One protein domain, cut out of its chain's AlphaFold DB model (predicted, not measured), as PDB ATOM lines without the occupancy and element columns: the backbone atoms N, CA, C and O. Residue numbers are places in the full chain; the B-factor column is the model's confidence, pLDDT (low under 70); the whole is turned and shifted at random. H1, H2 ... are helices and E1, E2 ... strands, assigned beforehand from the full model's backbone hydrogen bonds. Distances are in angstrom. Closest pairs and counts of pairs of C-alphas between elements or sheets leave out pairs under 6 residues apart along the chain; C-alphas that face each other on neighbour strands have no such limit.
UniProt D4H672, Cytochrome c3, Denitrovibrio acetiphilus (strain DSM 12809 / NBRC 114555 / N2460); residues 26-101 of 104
ATOM      1  N   LEU A  26     185.688 202.553 102.765       86.25
ATOM      2  CA  LEU A  26     184.301 202.939 102.510       86.25
ATOM      3  C   LEU A  26     183.906 204.264 103.185       86.25
ATOM      4  O   LEU A  26     183.104 205.018 102.625       86.25
ATOM      5  N   ARG A  27     184.458 204.562 104.370       85.88
ATOM      6  CA  ARG A  27     184.200 205.826 105.074       85.88
ATOM      7  C   ARG A  27     184.774 207.001 104.301       85.88
ATOM      8  O   ARG A  27     184.083 207.993 104.114       85.88
ATOM      9  N   GLU A  28     186.016 206.882 103.862       88.44
ATOM     10  CA  GLU A  28     186.720 207.953 103.163       88.44
ATOM     11  C   GLU A  28     186.122 208.207 101.776       88.44
ATOM     12  O   GLU A  28     185.834 209.345 101.419       88.44
ATOM     13  N   THR A  29     185.858 207.143 101.015       85.75
ATOM     14  CA  THR A  29     185.401 207.259  99.625       85.75
ATOM     15  C   THR A  29     183.941 207.698  99.511       85.75
ATOM     16  O   THR A  29     183.600 208.471  98.617       85.75
ATOM     17  N   TRP A  30     183.062 207.224 100.400       80.25
ATOM     18  CA  TRP A  30     181.616 207.476 100.293       80.25
ATOM     19  C   TRP A  30     181.008 208.193 101.498       80.25
ATOM     20  O   TRP A  30     179.790 208.392 101.540       80.25
ATOM     21  N   GLY A  31     181.821 208.602 102.474       79.31
ATOM     22  CA  GLY A  31     181.331 209.238 103.694       79.31
ATOM     23  C   GLY A  31     180.486 208.293 104.546       79.31
ATOM     24  O   GLY A  31     179.567 208.754 105.222       79.31
ATOM     25  N   VAL A  32     180.726 206.976 104.481       75.31
ATOM     26  CA  VAL A  32     179.978 205.995 105.281       75.31
ATOM     27  C   VAL A  32     180.267 206.239 106.761       75.31
ATOM     28  O   VAL A  32     181.379 206.034 107.237       75.31
ATOM     29  N   GLN A  33     179.252 206.691 107.492       70.56
ATOM     30  CA  GLN A  33     179.342 206.952 108.926       70.56
ATOM     31  C   GLN A  33     178.940 205.711 109.729       70.56
ATOM     32  O   GLN A  33     178.142 204.884 109.284       70.56
ATOM     33  N   GLY A  34     179.483 205.581 110.935       74.06
ATOM     34  CA  GLY A  34     179.167 204.490 111.849       74.06
ATOM     35  C   GLY A  34     180.029 204.526 113.104       74.06
ATOM     36  O   GLY A  34     181.109 205.117 113.100       74.06
ATOM     37  N   THR A  35     179.536 203.879 114.162       79.19
ATOM     38  CA  THR A  35     180.220 203.723 115.461       79.19
ATOM     39  C   THR A  35     181.214 202.563 115.485       79.19
ATOM     40  O   THR A  35     181.933 202.382 116.463       79.19
ATOM     41  N   ARG A  36     181.233 201.749 114.427       83.25
ATOM     42  CA  ARG A  36     182.180 200.651 114.242       83.25
ATOM     43  C   ARG A  36     183.362 201.100 113.405       83.25
ATOM     44  O   ARG A  36     183.265 202.091 112.681       83.25
ATOM     45  N   GLY A  37     184.420 200.301 113.480       86.88
ATOM     46  CA  GLY A  37     185.600 200.524 112.681       86.88
ATOM     47  C   GLY A  37     185.334 200.523 111.176       86.88
ATOM     48  O   GLY A  37     184.337 199.965 110.692       86.88
ATOM     49  N   ASP A  38     186.237 201.158 110.447       88.44
ATOM     50  CA  ASP A  38     186.198 201.319 109.007       88.44
ATOM     51  C   ASP A  38     186.234 199.967 108.307       88.44
ATOM     52  O   ASP A  38     186.900 199.014 108.732       88.44
ATOM     53  N   VAL A  39     185.502 199.913 107.196       89.12
ATOM     54  CA  VAL A  39     185.507 198.770 106.294       89.12
ATOM     55  C   VAL A  39     186.490 199.064 105.177       89.12
ATOM     56  O   VAL A  39     186.263 199.955 104.356       89.12
ATOM     57  N   ILE A  40     187.578 198.298 105.161       91.94
ATOM     58  CA  ILE A  40     188.584 198.347 104.105       91.94
ATOM     59  C   ILE A  40     188.272 197.245 103.097       91.94
ATOM     60  O   ILE A  40     188.439 196.057 103.375       91.94
ATOM     61  N   PHE A  41     187.809 197.640 101.918       91.06
ATOM     62  CA  PHE A  41     187.568 196.732 100.812       91.06
ATOM     63  C   PHE A  41     188.871 196.484 100.050       91.06
ATOM     64  O   PHE A  41     189.415 197.389  99.424       91.06
ATOM     65  N   LYS A  42     189.375 195.250 100.100       93.25
ATOM     66  CA  LYS A  42     190.574 194.815  99.370       93.25
ATOM     67  C   LYS A  42     190.217 194.547  97.903       93.25
ATOM     68  O   LYS A  42     189.989 193.395  97.540       93.25
ATOM     69  N   HIS A  43     190.068 195.591  97.089       92.31
ATOM     70  CA  HIS A  43     189.632 195.479  95.691       92.31
ATOM     71  C   HIS A  43     190.528 194.534  94.881       92.31
ATOM     72  O   HIS A  43     190.002 193.691  94.162       92.31
ATOM     73  N   GLU A  44     191.847 194.581  95.091       92.19
ATOM     74  CA  GLU A  44     192.820 193.682  94.451       92.19
ATOM     75  C   GLU A  44     192.550 192.195  94.744       92.19
ATOM     76  O   GLU A  44     192.495 191.359  93.849       92.19
ATOM     77  N   PHE A  45     192.237 191.854  95.993       92.06
ATOM     78  CA  PHE A  45     191.839 190.486  96.321       92.06
ATOM     79  C   PHE A  45     190.540 190.076  95.609       92.06
ATOM     80  O   PHE A  45     190.370 188.921  95.220       92.06
ATOM     81  N   HIS A  46     189.590 191.000  95.449       92.38
ATOM     82  CA  HIS A  46     188.304 190.675  94.838       92.38
ATOM     83  C   HIS A  46     188.390 190.555  93.317       92.38
ATOM     84  O   HIS A  46     187.728 189.666  92.787       92.38
ATOM     85  N   GLN A  47     189.184 191.384  92.634       91.56
ATOM     86  CA  GLN A  47     189.414 191.269  91.185       91.56
ATOM     87  C   GLN A  47     190.132 189.959  90.823       91.56
ATOM     88  O   GLN A  47     189.822 189.366  89.799       91.56
ATOM     89  N   ASP A  48     191.014 189.449  91.689       92.38
ATOM     90  CA  ASP A  48     191.728 188.189  91.435       92.38
ATOM     91  C   ASP A  48     190.807 186.959  91.528       92.38
ATOM     92  O   ASP A  48     191.146 185.873  91.061       92.38
ATOM     93  N   ASN A  49     189.633 187.110  92.151       93.00
ATOM     94  CA  ASN A  49     188.727 186.007  92.481       93.00
ATOM     95  C   ASN A  49     187.322 186.150  91.874       93.00
ATOM     96  O   ASN A  49     186.478 185.272  92.078       93.00
ATOM     97  N   ASN A  50     187.034 187.263  91.199       92.69
ATOM     98  CA  ASN A  50     185.719 187.591  90.651       92.69
ATOM     99  C   ASN A  50     185.874 188.384  89.347       92.69
ATOM    100  O   ASN A  50     186.916 188.976  89.080       92.69
ATOM    101  N   SER A  51     184.813 188.434  88.549       93.00
ATOM    102  CA  SER A  51     184.779 189.263  87.343       93.00
ATOM    103  C   SER A  51     184.421 190.707  87.699       93.00
ATOM    104  O   SER A  51     183.647 190.944  88.627       93.00
ATOM    105  N   CYS A  52     184.896 191.689  86.925       91.25
ATOM    106  CA  CYS A  52     184.526 193.103  87.103       91.25
ATOM    107  C   CYS A  52     182.999 193.277  87.151       91.25
ATOM    108  O   CYS A  52     182.451 193.989  87.996       91.25
ATOM    109  N   THR A  53     182.305 192.542  86.283       92.75
ATOM    110  CA  THR A  53     180.850 192.538  86.178       92.75
ATOM    111  C   THR A  53     180.157 191.897  87.372       92.75
ATOM    112  O   THR A  53     178.960 192.085  87.507       92.75
ATOM    113  N   ASP A  54     180.824 191.199  88.291       92.12
ATOM    114  CA  ASP A  54     180.168 190.708  89.512       92.12
ATOM    115  C   ASP A  54     179.774 191.869  90.438       92.12
ATOM    116  O   ASP A  54     178.755 191.806  91.134       92.12
ATOM    117  N   CYS A  55     180.526 192.972  90.372       90.94
ATOM    118  CA  CYS A  55     180.324 194.169  91.185       90.94
ATOM    119  C   CYS A  55     179.890 195.394  90.382       90.94
ATOM    120  O   CYS A  55     179.098 196.198  90.879       90.94
ATOM    121  N   HIS A  56     180.377 195.542  89.154       90.56
ATOM    122  CA  HIS A  56     180.133 196.693  88.295       90.56
ATOM    123  C   HIS A  56     179.128 196.379  87.189       90.56
ATOM    124  O   HIS A  56     178.832 195.223  86.880       90.56
ATOM    125  N   LYS A  57     178.540 197.429  86.615       90.69
ATOM    126  CA  LYS A  57     177.584 197.301  85.512       90.69
ATOM    127  C   LYS A  57     178.268 196.900  84.202       90.69
ATOM    128  O   LYS A  57     177.592 196.326  83.355       90.69
ATOM    129  N   THR A  58     179.562 197.177  84.061       90.38
ATOM    130  CA  THR A  58     180.363 196.846  82.879       90.38
ATOM    131  C   THR A  58     181.701 196.220  83.282       90.38
ATOM    132  O   THR A  58     182.060 196.201  84.465       90.38
ATOM    133  N   ASP A  59     182.406 195.643  82.316       89.31
ATOM    134  CA  ASP A  59     183.709 195.001  82.494       89.31
ATOM    135  C   ASP A  59     184.867 196.001  82.613       89.31
ATOM    136  O   ASP A  59     185.886 195.678  83.225       89.31
ATOM    137  N   GLU A  60     184.675 197.242  82.161       87.19
ATOM    138  CA  GLU A  60     185.601 198.355  82.418       87.19
ATOM    139  C   GLU A  60     185.491 198.915  83.852       87.19
ATOM    140  O   GLU A  60     186.250 199.804  84.242       87.19
ATOM    141  N   GLY A  61     184.553 198.405  84.656       85.00
ATOM    142  CA  GLY A  61     184.366 198.789  86.051       85.00
ATOM    143  C   GLY A  61     183.473 200.022  86.239       85.00
ATOM    144  O   GLY A  61     182.388 200.146  85.669       85.00
ATOM    145  N   GLY A  62     183.874 200.928  87.134       84.75
ATOM    146  CA  GLY A  62     183.149 202.176  87.387       84.75
ATOM    147  C   GLY A  62     181.811 201.976  88.105       84.75
ATOM    148  O   GLY A  62     181.773 201.747  89.317       84.75
ATOM    149  N   LYS A  63     180.685 202.103  87.390       85.38
ATOM    150  CA  LYS A  63     179.351 202.133  88.017       85.38
ATOM    151  C   LYS A  63     179.045 200.801  88.703       85.38
ATOM    152  O   LYS A  63     178.987 199.764  88.053       85.38
ATOM    153  N   PHE A  64     178.802 200.839  90.007       83.75
ATOM    154  CA  PHE A  64     178.471 199.657  90.799       83.75
ATOM    155  C   PHE A  64     177.041 199.151  90.536       83.75
ATOM    156  O   PHE A  64     176.125 199.925  90.239       83.75
ATOM    157  N   LYS A  65     176.866 197.830  90.652       84.69
ATOM    158  CA  LYS A  65     175.588 197.112  90.596       84.69
ATOM    159  C   LYS A  65     174.645 197.380  91.765       84.69
ATOM    160  O   LYS A  65     173.457 197.470  91.476       84.69
ATOM    161  N   PRO A  66     175.077 197.459  93.043       76.19
ATOM    162  CA  PRO A  66     174.147 197.757  94.127       76.19
ATOM    163  C   PRO A  66     173.388 199.059  93.859       76.19
ATOM    164  O   PRO A  66     173.972 200.136  93.775       76.19
ATOM    165  N   GLU A  67     172.071 198.930  93.711       65.38
ATOM    166  CA  GLU A  67     171.143 200.042  93.532       65.38
ATOM    167  C   GLU A  67     170.556 200.404  94.903       65.38
ATOM    168  O   GLU A  67     170.050 199.536  95.617       65.38
ATOM    169  N   GLY A  68     170.671 201.672  95.306       64.69
ATOM    170  CA  GLY A  68     170.174 202.168  96.593       64.69
ATOM    171  C   GLY A  68     171.164 203.074  97.326       64.69
ATOM    172  O   GLY A  68     172.270 203.339  96.854       64.69
ATOM    173  N   GLU A  69     170.758 203.576  98.492       64.50
ATOM    174  CA  GLU A  69     171.590 204.467  99.298       64.50
ATOM    175  C   GLU A  69     172.770 203.695  99.922       64.50
ATOM    176  O   GLU A  69     172.597 202.746 100.696       64.50
ATOM    177  N   ILE A  70     173.991 204.091  99.550       66.44
ATOM    178  CA  ILE A  70     175.245 203.654 100.196       66.44
ATOM    179  C   ILE A  70     175.538 204.533 101.423       66.44
ATOM    180  O   ILE A  70     176.255 204.132 102.340       66.44
ATOM    181  N   LYS A  71     174.940 205.729 101.462       55.78
ATOM    182  CA  LYS A  71     174.945 206.620 102.618       55.78
ATOM    183  C   LYS A  71     173.909 206.096 103.619       55.78
ATOM    184  O   LYS A  71     172.805 205.731 103.244       55.78
ATOM    185  N   GLY A  72     174.289 205.974 104.889       56.06
ATOM    186  CA  GLY A  72     173.367 205.554 105.948       56.06
ATOM    187  C   GLY A  72     173.865 204.410 106.834       56.06
ATOM    188  O   GLY A  72     174.449 203.423 106.386       56.06
ATOM    189  N   MET A  73     173.587 204.568 108.129       57.69
ATOM    190  CA  MET A  73     174.146 203.819 109.260       57.69
ATOM    191  C   MET A  73     173.322 202.578 109.635       57.69
ATOM    192  O   MET A  73     172.971 202.389 110.799       57.69
ATOM    193  N   THR A  74     172.945 201.733 108.675       64.75
ATOM    194  CA  THR A  74     172.194 200.511 109.006       64.75
ATOM    195  C   THR A  74     172.725 199.300 108.255       64.75
ATOM    196  O   THR A  74     173.207 199.406 107.131       64.75
ATOM    197  N   ASN A  75     172.558 198.118 108.850       65.06
ATOM    198  CA  ASN A  75     172.744 196.825 108.179       65.06
ATOM    199  C   ASN A  75     171.801 196.617 106.974       65.06
ATOM    200  O   ASN A  75     171.891 195.605 106.285       65.06
ATOM    201  N   LYS A  76     170.895 197.570 106.721       66.88
ATOM    202  CA  LYS A  76     169.979 197.596 105.581       66.88
ATOM    203  C   LYS A  76     170.503 198.435 104.413       66.88
ATOM    204  O   LYS A  76     169.838 198.464 103.381       66.88
ATOM    205  N   ASN A  77     171.646 199.118 104.551       76.88
ATOM    206  CA  ASN A  77     172.197 199.905 103.448       76.88
ATOM    207  C   ASN A  77     172.631 199.000 102.278       76.88
ATOM    208  O   ASN A  77     172.895 197.800 102.446       76.88
ATOM    209  N   ALA A  78     172.672 199.580 101.076       79.69
ATOM    210  CA  ALA A  78     172.902 198.818  99.851       79.69
ATOM    211  C   ALA A  78     174.266 198.105  99.861       79.69
ATOM    212  O   ALA A  78     174.362 196.955  99.436       79.69
ATOM    213  N   ALA A  79     175.298 198.746 100.423       79.62
ATOM    214  CA  ALA A  79     176.638 198.174 100.531       79.62
ATOM    215  C   ALA A  79     176.685 196.953 101.464       79.62
ATOM    216  O   ALA A  79     177.227 195.918 101.090       79.62
ATOM    217  N   HIS A  80     176.066 197.026 102.646       84.81
ATOM    218  CA  HIS A  80     176.029 195.923 103.604       84.81
ATOM    219  C   HIS A  80     175.347 194.701 102.991       84.81
ATOM    220  O   HIS A  80     175.905 193.606 103.027       84.81
ATOM    221  N   LYS A  81     174.171 194.889 102.378       85.56
ATOM    222  CA  LYS A  81     173.443 193.798 101.716       85.56
ATOM    223  C   LYS A  81     174.246 193.204 100.560       85.56
ATOM    224  O   LYS A  81     174.264 191.982 100.408       85.56
ATOM    225  N   PHE A  82     174.908 194.045  99.770       88.12
ATOM    226  CA  PHE A  82     175.719 193.611  98.638       88.12
ATOM    227  C   PHE A  82     176.888 192.722  99.082       88.12
ATOM    228  O   PHE A  82     176.969 191.565  98.662       88.12
ATOM    229  N   CYS A  83     177.721 193.206 100.010       89.38
ATOM    230  CA  CYS A  83     178.847 192.442 100.553       89.38
ATOM    231  C   CYS A  83     178.369 191.147 101.227       89.38
ATOM    232  O   CYS A  83     178.908 190.066 100.986       89.38
ATOM    233  N   TRP A  84     177.321 191.249 102.051       88.31
ATOM    234  CA  TRP A  84     176.789 190.120 102.806       88.31
ATOM    235  C   TRP A  84     176.264 189.008 101.905       88.31
ATOM    236  O   TRP A  84     176.564 187.844 102.149       88.31
ATOM    237  N   THR A  85     175.497 189.345 100.867       89.56
ATOM    238  CA  THR A  85     174.863 188.347  99.990       89.56
ATOM    239  C   THR A  85     175.914 187.485  99.293       89.56
ATOM    240  O   THR A  85     175.800 186.261  99.302       89.56
ATOM    241  N   CYS A  86     176.972 188.104  98.759       91.88
ATOM    242  CA  CYS A  86     178.067 187.378  98.115       91.88
ATOM    243  C   CYS A  86     178.872 186.544  99.125       91.88
ATOM    244  O   CYS A  86     179.131 185.361  98.911       91.88
ATOM    245  N   HIS A  87     179.226 187.119 100.278       92.56
ATOM    246  CA  HIS A  87     179.965 186.367 101.293       92.56
ATOM    247  C   HIS A  87     179.137 185.207 101.870       92.56
ATOM    248  O   HIS A  87     179.698 184.171 102.227       92.56
ATOM    249  N   GLN A  88     177.811 185.357 101.942       90.56
ATOM    250  CA  GLN A  88     176.901 184.320 102.418       90.56
ATOM    251  C   GLN A  88     176.780 183.187 101.402       90.56
ATOM    252  O   GLN A  88     176.864 182.027 101.806       90.56
ATOM    253  N   SER A  89     176.632 183.500 100.109       91.88
ATOM    254  CA  SER A  89     176.549 182.483  99.052       91.88
ATOM    255  C   SER A  89     177.846 181.684  98.910       91.88
ATOM    256  O   SER A  89     177.799 180.494  98.617       91.88
ATOM    257  N   LYS A  90     178.998 182.306  99.195       90.69
ATOM    258  CA  LYS A  90     180.308 181.636  99.245       90.69
ATOM    259  C   LYS A  90     180.641 181.009 100.611       90.69
ATOM    260  O   LYS A  90     181.760 180.548 100.807       90.69
ATOM    261  N   HIS A  91     179.700 181.001 101.562       89.12
ATOM    262  CA  HIS A  91     179.871 180.453 102.917       89.12
ATOM    263  C   HIS A  91     181.107 180.981 103.676       89.12
ATOM    264  O   HIS A  91     181.693 180.282 104.505       89.12
ATOM    265  N   LEU A  92     181.500 182.234 103.427       87.69
ATOM    266  CA  LEU A  92     182.694 182.814 104.032       87.69
ATOM    267  C   LEU A  92     182.458 183.135 105.516       87.69
ATOM    268  O   LEU A  92     181.424 183.705 105.872       87.69
ATOM    269  N   PRO A  93     183.434 182.873 106.405       76.44
ATOM    270  CA  PRO A  93     183.283 183.097 107.844       76.44
ATOM    271  C   PRO A  93     183.051 184.570 108.212       76.44
ATOM    272  O   PRO A  93     182.516 184.858 109.284       76.44
ATOM    273  N   ALA A  94     183.408 185.500 107.317       74.75
ATOM    274  CA  ALA A  94     183.212 186.936 107.493       74.75
ATOM    275  C   ALA A  94     181.741 187.328 107.715       74.75
ATOM    276  O   ALA A  94     181.486 188.284 108.440       74.75
ATOM    277  N   VAL A  95     180.768 186.575 107.181       77.12
ATOM    278  CA  VAL A  95     179.347 186.913 107.387       77.12
ATOM    279  C   VAL A  95     178.937 186.821 108.853       77.12
ATOM    280  O   VAL A  95     178.173 187.634 109.334       77.12
ATOM    281  N   LYS A  96     179.475 185.896 109.648       78.00
ATOM    282  CA  LYS A  96     179.004 185.736 111.038       78.00
ATOM    283  C   LYS A  96     179.688 186.684 112.026       78.00
ATOM    284  O   LYS A  96     179.397 186.633 113.218       78.00
ATOM    285  N   ARG A  97     180.625 187.512 111.558       85.75
ATOM    286  CA  ARG A  97     181.580 188.212 112.417       85.75
ATOM    287  C   ARG A  97     181.761 189.661 111.999       85.75
ATOM    288  O   ARG A  97     182.397 189.975 111.000       85.75
ATOM    289  N   CYS A  98     181.240 190.547 112.837       86.88
ATOM    290  CA  CYS A  98     181.295 191.993 112.652       86.88
ATOM    291  C   CYS A  98     182.735 192.512 112.495       86.88
ATOM    292  O   CYS A  98     183.008 193.363 111.652       86.88
ATOM    293  N   ASP A  99     183.652 191.958 113.284       87.75
ATOM    294  CA  ASP A  99     185.073 192.304 113.336       87.75
ATOM    295  C   ASP A  99     185.861 191.868 112.093       87.75
ATOM    296  O   ASP A  99     186.989 192.303 111.900       87.75
ATOM    297  N   LYS A 100     185.286 191.022 111.228       88.12
ATOM    298  CA  LYS A 100     185.923 190.639 109.959       88.12
ATOM    299  C   LYS A 100     185.749 191.676 108.857       88.12
ATOM    300  O   LYS A 100     186.506 191.640 107.895       88.12
ATOM    301  N   CYS A 101     184.793 192.590 109.011       88.31
ATOM    302  CA  CYS A 101     184.595 193.711 108.095       88.31
ATOM    303  C   CYS A 101     185.002 195.042 108.735       88.31
ATOM    304  O   CYS A 101     185.561 195.892 108.057       88.31
TER     305      CYS A 101
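This is residues 26 to 101 of the 104 residues of the protein "Cytochrome c3" of Denitrovibrio acetiphilus (strain DSM 12809 / NBRC 114555 / N2460) (UniProt D4H672). A small two-strand hairpin, E1 and E2, with the short helix H3 beside it, sits at one end of the longest axis, and the loop around Thr 35 lies at the other. Between them stands H4, the one longer helix, with the short H5 folded back by its last residues, while long loops join the scattered parts. The 76 printed residues hold five named helices and two named strands, in the order H1, H2, H3, E1, E2, H4, H5; the sheet is antiparallel, E1 - E2. Among the 37 residues in named elements, under half of the printed part, the class is mostly helix. The whole is compact, with a radius of gyration of the C-alphas of 12.5 A and spans of 34 by 26 by 20 A.

E1, residues 56 to 58, and E2, residues 61 to 64, form a hairpin and are antiparallel, with 126 degrees between their directions. N 57 and O 63 are 2.8 A apart and N 61 and O 58 are 3.3 A apart, both within hydrogen-bond range. H3, residues 52 to 55, has 3 pairs of C-alphas within 8 A of E2; the closest are those of Cys 52 and Gly 61, 5.8 A apart. H2, residues 43 to 47, and H3 meet only through their link. H4, residues 78 to 89, touches H5, residues 93 to 96, with its residues 84 to 88 alone; the closest C-alphas are those of Gln 88 and Val 95, 6.1 A apart. H4 is apart from H2, H3 and E1. H1, residues 26 to 30, is apart from each of the other named elements. In H1, H2 and H4 every O i to N i+4 pair is within hydrogen-bond range; H3 and H5 are too short for such a pair, and each has its one O i to N i+3 pair within range.

E1 is 5.4 A long from first to last C-alpha and E2 is 7.6 A; C-alpha 56 is at (180.133, 196.693, 88.295). H4 is 16.8 A long and ends with C-alpha 89 at (176.549, 182.483, 99.052). H1, 5.7 A long, begins with C-alpha 26 at (184.301, 202.939, 102.510). H2 is 6.2 A long, and H3 and H5 are each 6.0 A.

The C-alphas farthest apart are those of Thr 35 and Asp 59, 34.3 A. The printed part has no cut. The links from H1 to H2, 12 residues, and from E2 to H4, 13 residues, are long. The mean pLDDT of the printed part is 83.4, and residues 67 to 76 are under 70.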